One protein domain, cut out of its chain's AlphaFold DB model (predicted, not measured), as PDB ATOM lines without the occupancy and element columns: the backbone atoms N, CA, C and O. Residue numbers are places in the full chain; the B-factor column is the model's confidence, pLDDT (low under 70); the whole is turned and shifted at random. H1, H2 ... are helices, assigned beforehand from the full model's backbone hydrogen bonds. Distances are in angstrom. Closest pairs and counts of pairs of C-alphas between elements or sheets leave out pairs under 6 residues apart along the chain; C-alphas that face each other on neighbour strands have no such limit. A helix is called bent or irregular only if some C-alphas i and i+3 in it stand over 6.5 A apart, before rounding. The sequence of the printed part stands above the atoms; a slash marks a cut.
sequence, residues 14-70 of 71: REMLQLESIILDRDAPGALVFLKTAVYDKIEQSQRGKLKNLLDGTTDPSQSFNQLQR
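Overview. This is residues 14 to 70 of the 71 residues of an uncharacterized protein of Dehalogenimonas sp. GP (UniProt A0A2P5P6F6). One long helix, H2, makes the length of this model, with the shorter H1 folded back beside one end of it as a lopsided helical hairpin. At the other end of H2 the chain turns a corner into the small helix H3, while residues 39 to 53 of H2 stand free between the two ends. The printed part has 57 residues with three named helices, in the order H1, H2, H3, and no named strand; the class is all helix. The whole is extended, with a radius of gyration of the C-alphas of 18.2 A, and its outline is a rod of 52 by 22 by 13 A.

Arrangement. Start with H1, residues 14 to 25, and go through a tight link to H2, residues 28 to 56. These two touch and form a helical hairpin, and their closest C-alphas, those of Ile 22 and Ala 31, are 6.2 A apart. They run opposite ways at a shallow tilt of 31 degrees, and H2 touches H1 with residues 28 to 38 alone. A second tight link leads to H3, residues 61 to 68, which is close to H2 but not clearly touching it. Look there at the closest C-alphas of the two, those of Leu 55 and Pro 61, 6.0 A apart; the lines of H2 and H3 are about perpendicular, at 74 degrees. H1 and H3 are apart. In H1 and H3 every O i to N i+4 pair is within hydrogen-bond range; in H2 23 of 25 are.

Along the chain. Find C-alpha 14 at (-38.310, -3.331, 79.557); from there H1 runs 16.5 A to C-alpha 25. H2 begins at C-alpha 28, at (-52.727, -14.878, 77.713), and runs 40.8 A to C-alpha 56. It is neither bent nor irregular, but only just: C-alphas 38 and 41 are 6.3 A apart. H3 ends at C-alpha 68, at (-41.164, -14.867, 116.404), 11.2 A from C-alpha 61.

Size, cuts and confidence. The two C-alphas farthest apart, those of Asp 25 and Thr 59, are 52.4 A from each other. The printed part has no cut, and neither link is long. Look at the B-factor column for pLDDT: its mean over the printed part is 79.8, and residues 50 to 70 are under 70.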
ATOM      1  N   ARG A  14     -38.109  -2.211  80.488       95.12
ATOM      2  CA  ARG A  14     -38.310  -3.331  79.557       95.12
ATOM      3  C   ARG A  14     -39.472  -4.227  79.987       95.12
ATOM      4  O   ARG A  14     -40.267  -4.635  79.149       95.12
ATOM      5  N   GLU A  15     -39.558  -4.546  81.274       94.69
ATOM      6  CA  GLU A  15     -40.653  -5.349  81.826       94.69
ATOM      7  C   GLU A  15     -41.994  -4.618  81.709       94.69
ATOM      8  O   GLU A  15     -43.013  -5.249  81.442       94.69
ATOM      9  N   MET A  16     -41.990  -3.292  81.864       95.69
ATOM     10  CA  MET A  16     -43.184  -2.465  81.707       95.69
ATOM     11  C   MET A  16     -43.692  -2.489  80.262       95.69
ATOM     12  O   MET A  16     -44.858  -2.798  80.041       95.69
ATOM     13  N   LEU A  17     -42.810  -2.275  79.281       96.81
ATOM     14  CA  LEU A  17     -43.160  -2.343  77.856       96.81
ATOM     15  C   LEU A  17     -43.663  -3.734  77.446       96.81
ATOM     16  O   LEU A  17     -44.596  -3.864  76.655       96.81
ATOM     17  N   GLN A  18     -43.064  -4.790  77.998       96.25
ATOM     18  CA  GLN A  18     -43.512  -6.157  77.748       96.25
ATOM     19  C   GLN A  18     -44.918  -6.400  78.312       96.25
ATOM     20  O   GLN A  18     -45.752  -7.008  77.641       96.25
ATOM     21  N   LEU A  19     -45.196  -5.912  79.523       95.50
ATOM     22  CA  LEU A  19     -46.524  -5.998  80.124       95.50
ATOM     23  C   LEU A  19     -47.560  -5.211  79.312       95.50
ATOM     24  O   LEU A  19     -48.669  -5.701  79.106       95.50
ATOM     25  N   GLU A  20     -47.199  -4.025  78.823       96.56
ATOM     26  CA  GLU A  20     -48.062  -3.222  77.954       96.56
ATOM     27  C   GLU A  20     -48.416  -3.966  76.662       96.56
ATOM     28  O   GLU A  20     -49.599  -4.073  76.343       96.56
ATOM     29  N   SER A  21     -47.436  -4.555  75.965       96.94
ATOM     30  CA  SER A  21     -47.698  -5.374  74.768       96.94
ATOM     31  C   SER A  21     -48.625  -6.550  75.078       96.94
ATOM     32  O   SER A  21     -49.633  -6.717  74.400       96.94
ATOM     33  N   ILE A  22     -48.378  -7.295  76.162       97.62
ATOM     34  CA  ILE A  22     -49.245  -8.409  76.582       97.62
ATOM     35  C   ILE A  22     -50.699  -7.952  76.787       97.62
ATOM     36  O   ILE A  22     -51.632  -8.651  76.386       97.62
ATOM     37  N   ILE A  23     -50.905  -6.790  77.415       96.56
ATOM     38  CA  ILE A  23     -52.244  -6.236  77.669       96.56
ATOM     39  C   ILE A  23     -52.917  -5.812  76.361       96.56
ATOM     40  O   ILE A  23     -54.091  -6.131  76.154       96.56
ATOM     41  N   LEU A  24     -52.190  -5.103  75.494       98.00
ATOM     42  CA  LEU A  24     -52.705  -4.609  74.215       98.00
ATOM     43  C   LEU A  24     -53.084  -5.763  73.281       98.00
ATOM     44  O   LEU A  24     -54.179  -5.764  72.717       98.00
ATOM     45  N   ASP A  25     -52.225  -6.775  73.203       97.31
ATOM     46  CA  ASP A  25     -52.391  -7.933  72.323       97.31
ATOM     47  C   ASP A  25     -53.293  -9.020  72.934       97.31
ATOM     48  O   ASP A  25     -53.660  -9.986  72.265       97.31
ATOM     49  N   ARG A  26     -53.689  -8.860  74.208       95.50
ATOM     50  CA  ARG A  26     -54.433  -9.856  75.003       95.50
ATOM     51  C   ARG A  26     -53.763 -11.238  74.991       95.50
ATOM     52  O   ARG A  26     -54.439 -12.270  74.981       95.50
ATOM     53  N   ASP A  27     -52.433 -11.253  75.019       96.69
ATOM     54  CA  ASP A  27     -51.613 -12.463  74.950       96.69
ATOM     55  C   ASP A  27     -51.610 -13.211  76.295       96.69
ATOM     56  O   ASP A  27     -50.741 -13.033  77.152       96.69
ATOM     57  N   ALA A  28     -52.618 -14.059  76.506       94.44
ATOM     58  CA  ALA A  28     -52.727 -14.878  77.713       94.44
ATOM     59  C   ALA A  28     -51.526 -15.835  77.926       94.44
ATOM     60  O   ALA A  28     -51.044 -15.922  79.062       94.44
ATOM     61  N   PRO A  29     -51.003 -16.533  76.897       95.94
ATOM     62  CA  PRO A  29     -49.754 -17.284  77.018       95.94
ATOM     63  C   PRO A  29     -48.570 -16.425  77.484       95.94
ATOM     64  O   PRO A  29     -47.874 -16.807  78.430       95.94
ATOM     65  N   GLY A  30     -48.370 -15.251  76.878       95.31
ATOM     66  CA  GLY A  30     -47.316 -14.310  77.262       95.31
ATOM     67  C   GLY A  30     -47.470 -13.799  78.692       95.31
ATOM     68  O   GLY A  30     -46.484 -13.725  79.429       95.31
ATOM     69  N   ALA A  31     -48.704 -13.548  79.135       95.69
ATOM     70  CA  ALA A  31     -48.999 -13.151  80.509       95.69
ATOM     71  C   ALA A  31     -48.540 -14.203  81.530       95.69
ATOM     72  O   ALA A  31     -47.952 -13.855  82.554       95.69
ATOM     73  N   LEU A  32     -48.761 -15.492  81.251       95.19
ATOM     74  CA  LEU A  32     -48.330 -16.568  82.146       95.19
ATOM     75  C   LEU A  32     -46.803 -16.631  82.257       95.19
ATOM     76  O   LEU A  32     -46.266 -16.778  83.358       95.19
ATOM     77  N   VAL A  33     -46.106 -16.503  81.126       95.62
ATOM     78  CA  VAL A  33     -44.638 -16.483  81.099       95.62
ATOM     79  C   VAL A  33     -44.115 -15.277  81.877       95.62
ATOM     80  O   VAL A  33     -43.273 -15.448  82.757       95.62
ATOM     81  N   PHE A  34     -44.672 -14.090  81.632       95.06
ATOM     82  CA  PHE A  34     -44.301 -12.859  82.324       95.06
ATOM     83  C   PHE A  34     -44.510 -12.958  83.839       95.06
ATOM     84  O   PHE A  34     -43.622 -12.600  84.611       95.06
ATOM     85  N   LEU A  35     -45.645 -13.495  84.290       93.69
ATOM     86  CA  LEU A  35     -45.908 -13.700  85.717       93.69
ATOM     87  C   LEU A  35     -44.869 -14.614  86.370       93.69
ATOM     88  O   LEU A  35     -44.429 -14.350  87.491       93.69
ATOM     89  N   LYS A  36     -44.445 -15.672  85.678       92.25
ATOM     90  CA  LYS A  36     -43.435 -16.588  86.207       92.25
ATOM     91  C   LYS A  36     -42.070 -15.903  86.315       92.25
ATOM     92  O   LYS A  36     -41.470 -15.915  87.380       92.25
ATOM     93  N   THR A  37     -41.610 -15.246  85.255       91.06
ATOM     94  CA  THR A  37     -40.235 -14.727  85.212       91.06
ATOM     95  C   THR A  37     -40.077 -13.357  85.869       91.06
ATOM     96  O   THR A  37     -39.093 -13.099  86.551       91.06
ATOM     97  N   ALA A  38     -41.030 -12.443  85.677       89.94
ATOM     98  CA  ALA A  38     -40.902 -11.062  86.147       89.94
ATOM     99  C   ALA A  38     -41.477 -10.847  87.553       89.94
ATOM    100  O   ALA A  38     -41.076  -9.906  88.239       89.94
ATOM    101  N   VAL A  39     -42.414 -11.697  87.997       88.81
ATOM    102  CA  VAL A  39     -43.064 -11.565  89.313       88.81
ATOM    103  C   VAL A  39     -42.614 -12.661  90.269       88.81
ATOM    104  O   VAL A  39     -42.090 -12.347  91.339       88.81
ATOM    105  N   TYR A  40     -42.797 -13.934  89.909       87.94
ATOM    106  CA  TYR A  40     -42.512 -15.042  90.823       87.94
ATOM    107  C   TYR A  40     -41.028 -15.108  91.195       87.94
ATOM    108  O   TYR A  40     -40.715 -15.103  92.385       87.94
ATOM    109  N   ASP A  41     -40.126 -15.047  90.212       88.25
ATOM    110  CA  ASP A  41     -38.679 -15.099  90.467       88.25
ATOM    111  C   ASP A  41     -38.212 -13.955  91.386       88.25
ATOM    112  O   ASP A  41     -37.409 -14.165  92.297       88.25
ATOM    113  N   LYS A  42     -38.767 -12.743  91.233       88.19
ATOM    114  CA  LYS A  42     -38.441 -11.600  92.106       88.19
ATOM    115  C   LYS A  42     -38.955 -11.781  93.528       88.19
ATOM    116  O   LYS A  42     -38.260 -11.428  94.486       88.19
ATOM    117  N   ILE A  43     -40.163 -12.318  93.684       85.00
ATOM    118  CA  ILE A  43     -40.717 -12.632  95.004       85.00
ATOM    119  C   ILE A  43     -39.868 -13.716  95.671       85.00
ATOM    120  O   ILE A  43     -39.480 -13.550  96.830       85.00
ATOM    121  N   GLU A  44     -39.530 -14.782  94.947       84.56
ATOM    122  CA  GLU A  44     -38.679 -15.859  95.446       84.56
ATOM    123  C   GLU A  44     -37.310 -15.319  95.874       84.56
ATOM    124  O   GLU A  44     -36.859 -15.574  96.994       84.56
ATOM    125  N   GLN A  45     -36.669 -14.506  95.035       84.12
ATOM    126  CA  GLN A  45     -35.372 -13.910  95.337       84.12
ATOM    127  C   GLN A  45     -35.435 -12.987  96.562       84.12
ATOM    128  O   GLN A  45     -34.558 -13.049  97.427       84.12
ATOM    129  N   SER A  46     -36.491 -12.177  96.691       78.75
ATOM    130  CA  SER A  46     -36.710 -11.323  97.866       78.75
ATOM    131  C   SER A  46     -36.872 -12.145  99.149       78.75
ATOM    132  O   SER A  46     -36.317 -11.794 100.194       78.75
ATOM    133  N   GLN A  47     -37.598 -13.262  99.087       78.81
ATOM    134  CA  GLN A  47     -37.781 -14.160 100.228       78.81
ATOM    135  C   GLN A  47     -36.485 -14.888 100.597       78.81
ATOM    136  O   GLN A  47     -36.120 -14.922 101.773       78.81
ATOM    137  N   ARG A  48     -35.744 -15.403  99.607       78.50
ATOM    138  CA  ARG A  48     -34.433 -16.037  99.812       78.50
ATOM    139  C   ARG A  48     -33.415 -15.069 100.413       78.50
ATOM    140  O   ARG A  48     -32.702 -15.446 101.336       78.50
ATOM    141  N   GLY A  49     -33.382 -13.819  99.948       71.56
ATOM    142  CA  GLY A  49     -32.505 -12.783 100.502       71.56
ATOM    143  C   GLY A  49     -32.806 -12.478 101.972       71.56
ATOM    144  O   GLY A  49     -31.892 -12.407 102.789       71.56
ATOM    145  N   LYS A  50     -34.091 -12.381 102.340       69.31
ATOM    146  CA  LYS A  50     -34.513 -12.197 103.741       69.31
ATOM    147  C   LYS A  50     -34.124 -13.384 104.625       69.31
ATOM    148  O   LYS A  50     -33.638 -13.173 105.731       69.31
ATOM    149  N   LEU A  51     -34.310 -14.609 104.131       67.19
ATOM    150  CA  LEU A  51     -33.898 -15.836 104.823       67.19
ATOM    151  C   LEU A  51     -32.385 -15.881 105.050       67.19
ATOM    152  O   LEU A  51     -31.944 -16.188 106.152       67.19
ATOM    153  N   LYS A  52     -31.594 -15.535 104.030       66.00
ATOM    154  CA  LYS A  52     -30.133 -15.512 104.128       66.00
ATOM    155  C   LYS A  52     -29.643 -14.468 105.135       66.00
ATOM    156  O   LYS A  52     -28.874 -14.811 106.020       66.00
ATOM    157  N   ASN A  53     -30.156 -13.240 105.072       60.16
ATOM    158  CA  ASN A  53     -29.798 -12.187 106.032       60.16
ATOM    159  C   ASN A  53     -30.168 -12.553 107.477       60.16
ATOM    160  O   ASN A  53     -29.466 -12.169 108.408       60.16
ATOM    161  N   LEU A  54     -31.266 -13.292 107.671       60.62
ATOM    162  CA  LEU A  54     -31.661 -13.782 108.988       60.62
ATOM    163  C   LEU A  54     -30.668 -14.825 109.524       60.62
ATOM    164  O   LEU A  54     -30.301 -14.760 110.694       60.62
ATOM    165  N   LEU A  55     -30.227 -15.755 108.673       61.81
ATOM    166  CA  LEU A  55     -29.278 -16.817 109.024       61.81
ATOM    167  C   LEU A  55     -27.854 -16.287 109.246       61.81
ATOM    168  O   LEU A  55     -27.204 -16.695 110.199       61.81
ATOM    169  N   ASP A  56     -27.392 -15.351 108.416       63.19
ATOM    170  CA  ASP A  56     -26.038 -14.784 108.513       63.19
ATOM    171  C   ASP A  56     -25.888 -13.826 109.717       63.19
ATOM    172  O   ASP A  56     -24.779 -13.584 110.191       63.19
ATOM    173  N   GLY A  57     -26.996 -13.275 110.230       57.97
ATOM    174  CA  GLY A  57     -27.013 -12.333 111.354       57.97
ATOM    175  C   GLY A  57     -27.242 -12.948 112.741       57.97
ATOM    176  O   GLY A  57     -27.234 -12.207 113.724       57.97
ATOM    177  N   THR A  58     -27.476 -14.261 112.857       53.16
ATOM    178  CA  THR A  58     -27.797 -14.909 114.142       53.16
ATOM    179  C   THR A  58     -26.808 -16.015 114.502       53.16
ATOM    180  O   THR A  58     -26.652 -16.995 113.785       53.16
ATOM    181  N   THR A  59     -26.170 -15.888 115.670       57.59
ATOM    182  CA  THR A  59     -25.271 -16.906 116.247       57.59
ATOM    183  C   THR A  59     -26.013 -18.188 116.658       57.59
ATOM    184  O   THR A  59     -25.379 -19.216 116.866       57.59
ATOM    185  N   ASP A  60     -27.349 -18.139 116.755       58.75
ATOM    186  CA  ASP A  60     -28.227 -19.299 116.948       58.75
ATOM    187  C   ASP A  60     -29.616 -19.060 116.298       58.75
ATOM    188  O   ASP A  60     -30.537 -18.524 116.929       58.75
ATOM    189  N   PRO A  61     -29.791 -19.430 115.015       59.59
ATOM    190  CA  PRO A  61     -31.014 -19.160 114.255       59.59
ATOM    191  C   PRO A  61     -32.262 -19.882 114.793       59.59
ATOM    192  O   PRO A  61     -33.394 -19.490 114.489       59.59
ATOM    193  N   SER A  62     -32.085 -20.914 115.625       61.53
ATOM    194  CA  SER A  62     -33.185 -21.698 116.193       61.53
ATOM    195  C   SER A  62     -33.931 -20.960 117.318       61.53
ATOM    196  O   SER A  62     -35.152 -21.099 117.458       61.53
ATOM    197  N   GLN A  63     -33.241 -20.105 118.083       57.12
ATOM    198  CA  GLN A  63     -33.868 -19.305 119.139       57.12
ATOM    199  C   GLN A  63     -34.695 -18.141 118.584       57.12
ATOM    200  O   GLN A  63     -35.815 -17.905 119.045       57.12
ATOM    201  N   SER A  64     -34.186 -17.438 117.570       58.19
ATOM    202  CA  SER A  64     -34.887 -16.300 116.963       58.19
ATOM    203  C   SER A  64     -36.185 -16.722 116.267       58.19
ATOM    204  O   SER A  64     -37.180 -15.998 116.318       58.19
ATOM    205  N   PHE A  65     -36.217 -17.926 115.686       60.78
ATOM    206  CA  PHE A  65     -37.432 -18.491 115.098       60.78
ATOM    207  C   PHE A  65     -38.517 -18.781 116.153       60.78
ATOM    208  O   PHE A  65     -39.689 -18.467 115.943       60.78
ATOM    209  N   ASN A  66     -38.131 -19.300 117.324       58.81
ATOM    210  CA  ASN A  66     -39.054 -19.572 118.432       58.81
ATOM    211  C   ASN A  66     -39.597 -18.297 119.105       58.81
ATOM    212  O   ASN A  66     -40.725 -18.298 119.597       58.81
ATOM    213  N   GLN A  67     -38.832 -17.199 119.115       57.78
ATOM    214  CA  GLN A  67     -39.306 -15.906 119.631       57.78
ATOM    215  C   GLN A  67     -40.331 -15.233 118.708       57.78
ATOM    216  O   GLN A  67     -41.267 -14.605 119.201       57.78
ATOM    217  N   LEU A  68     -40.202 -15.391 117.385       56.44
ATOM    218  CA  LEU A  68     -41.164 -14.867 116.404       56.44
ATOM    219  C   LEU A  68     -42.521 -15.585 116.435       56.44
ATOM    220  O   LEU A  68     -43.527 -14.975 116.101       56.44
ATOM    221  N   GLN A  69     -42.560 -16.854 116.847       52.78
ATOM    222  CA  GLN A  69     -43.792 -17.650 116.978       52.78
ATOM    223  C   GLN A  69     -44.554 -17.396 118.296       52.78
ATOM    224  O   GLN A  69     -45.644 -17.928 118.480       52.78
ATOM    225  N   ARG A  70     -43.980 -16.627 119.235       49.19
ATOM    226  CA  ARG A  70     -44.562 -16.342 120.565       49.19
ATOM    227  C   ARG A  70     -45.151 -14.929 120.712       49.19
ATOM    228  O   ARG A  70     -45.506 -14.547 121.825       49.19
TER     229      ARG A  70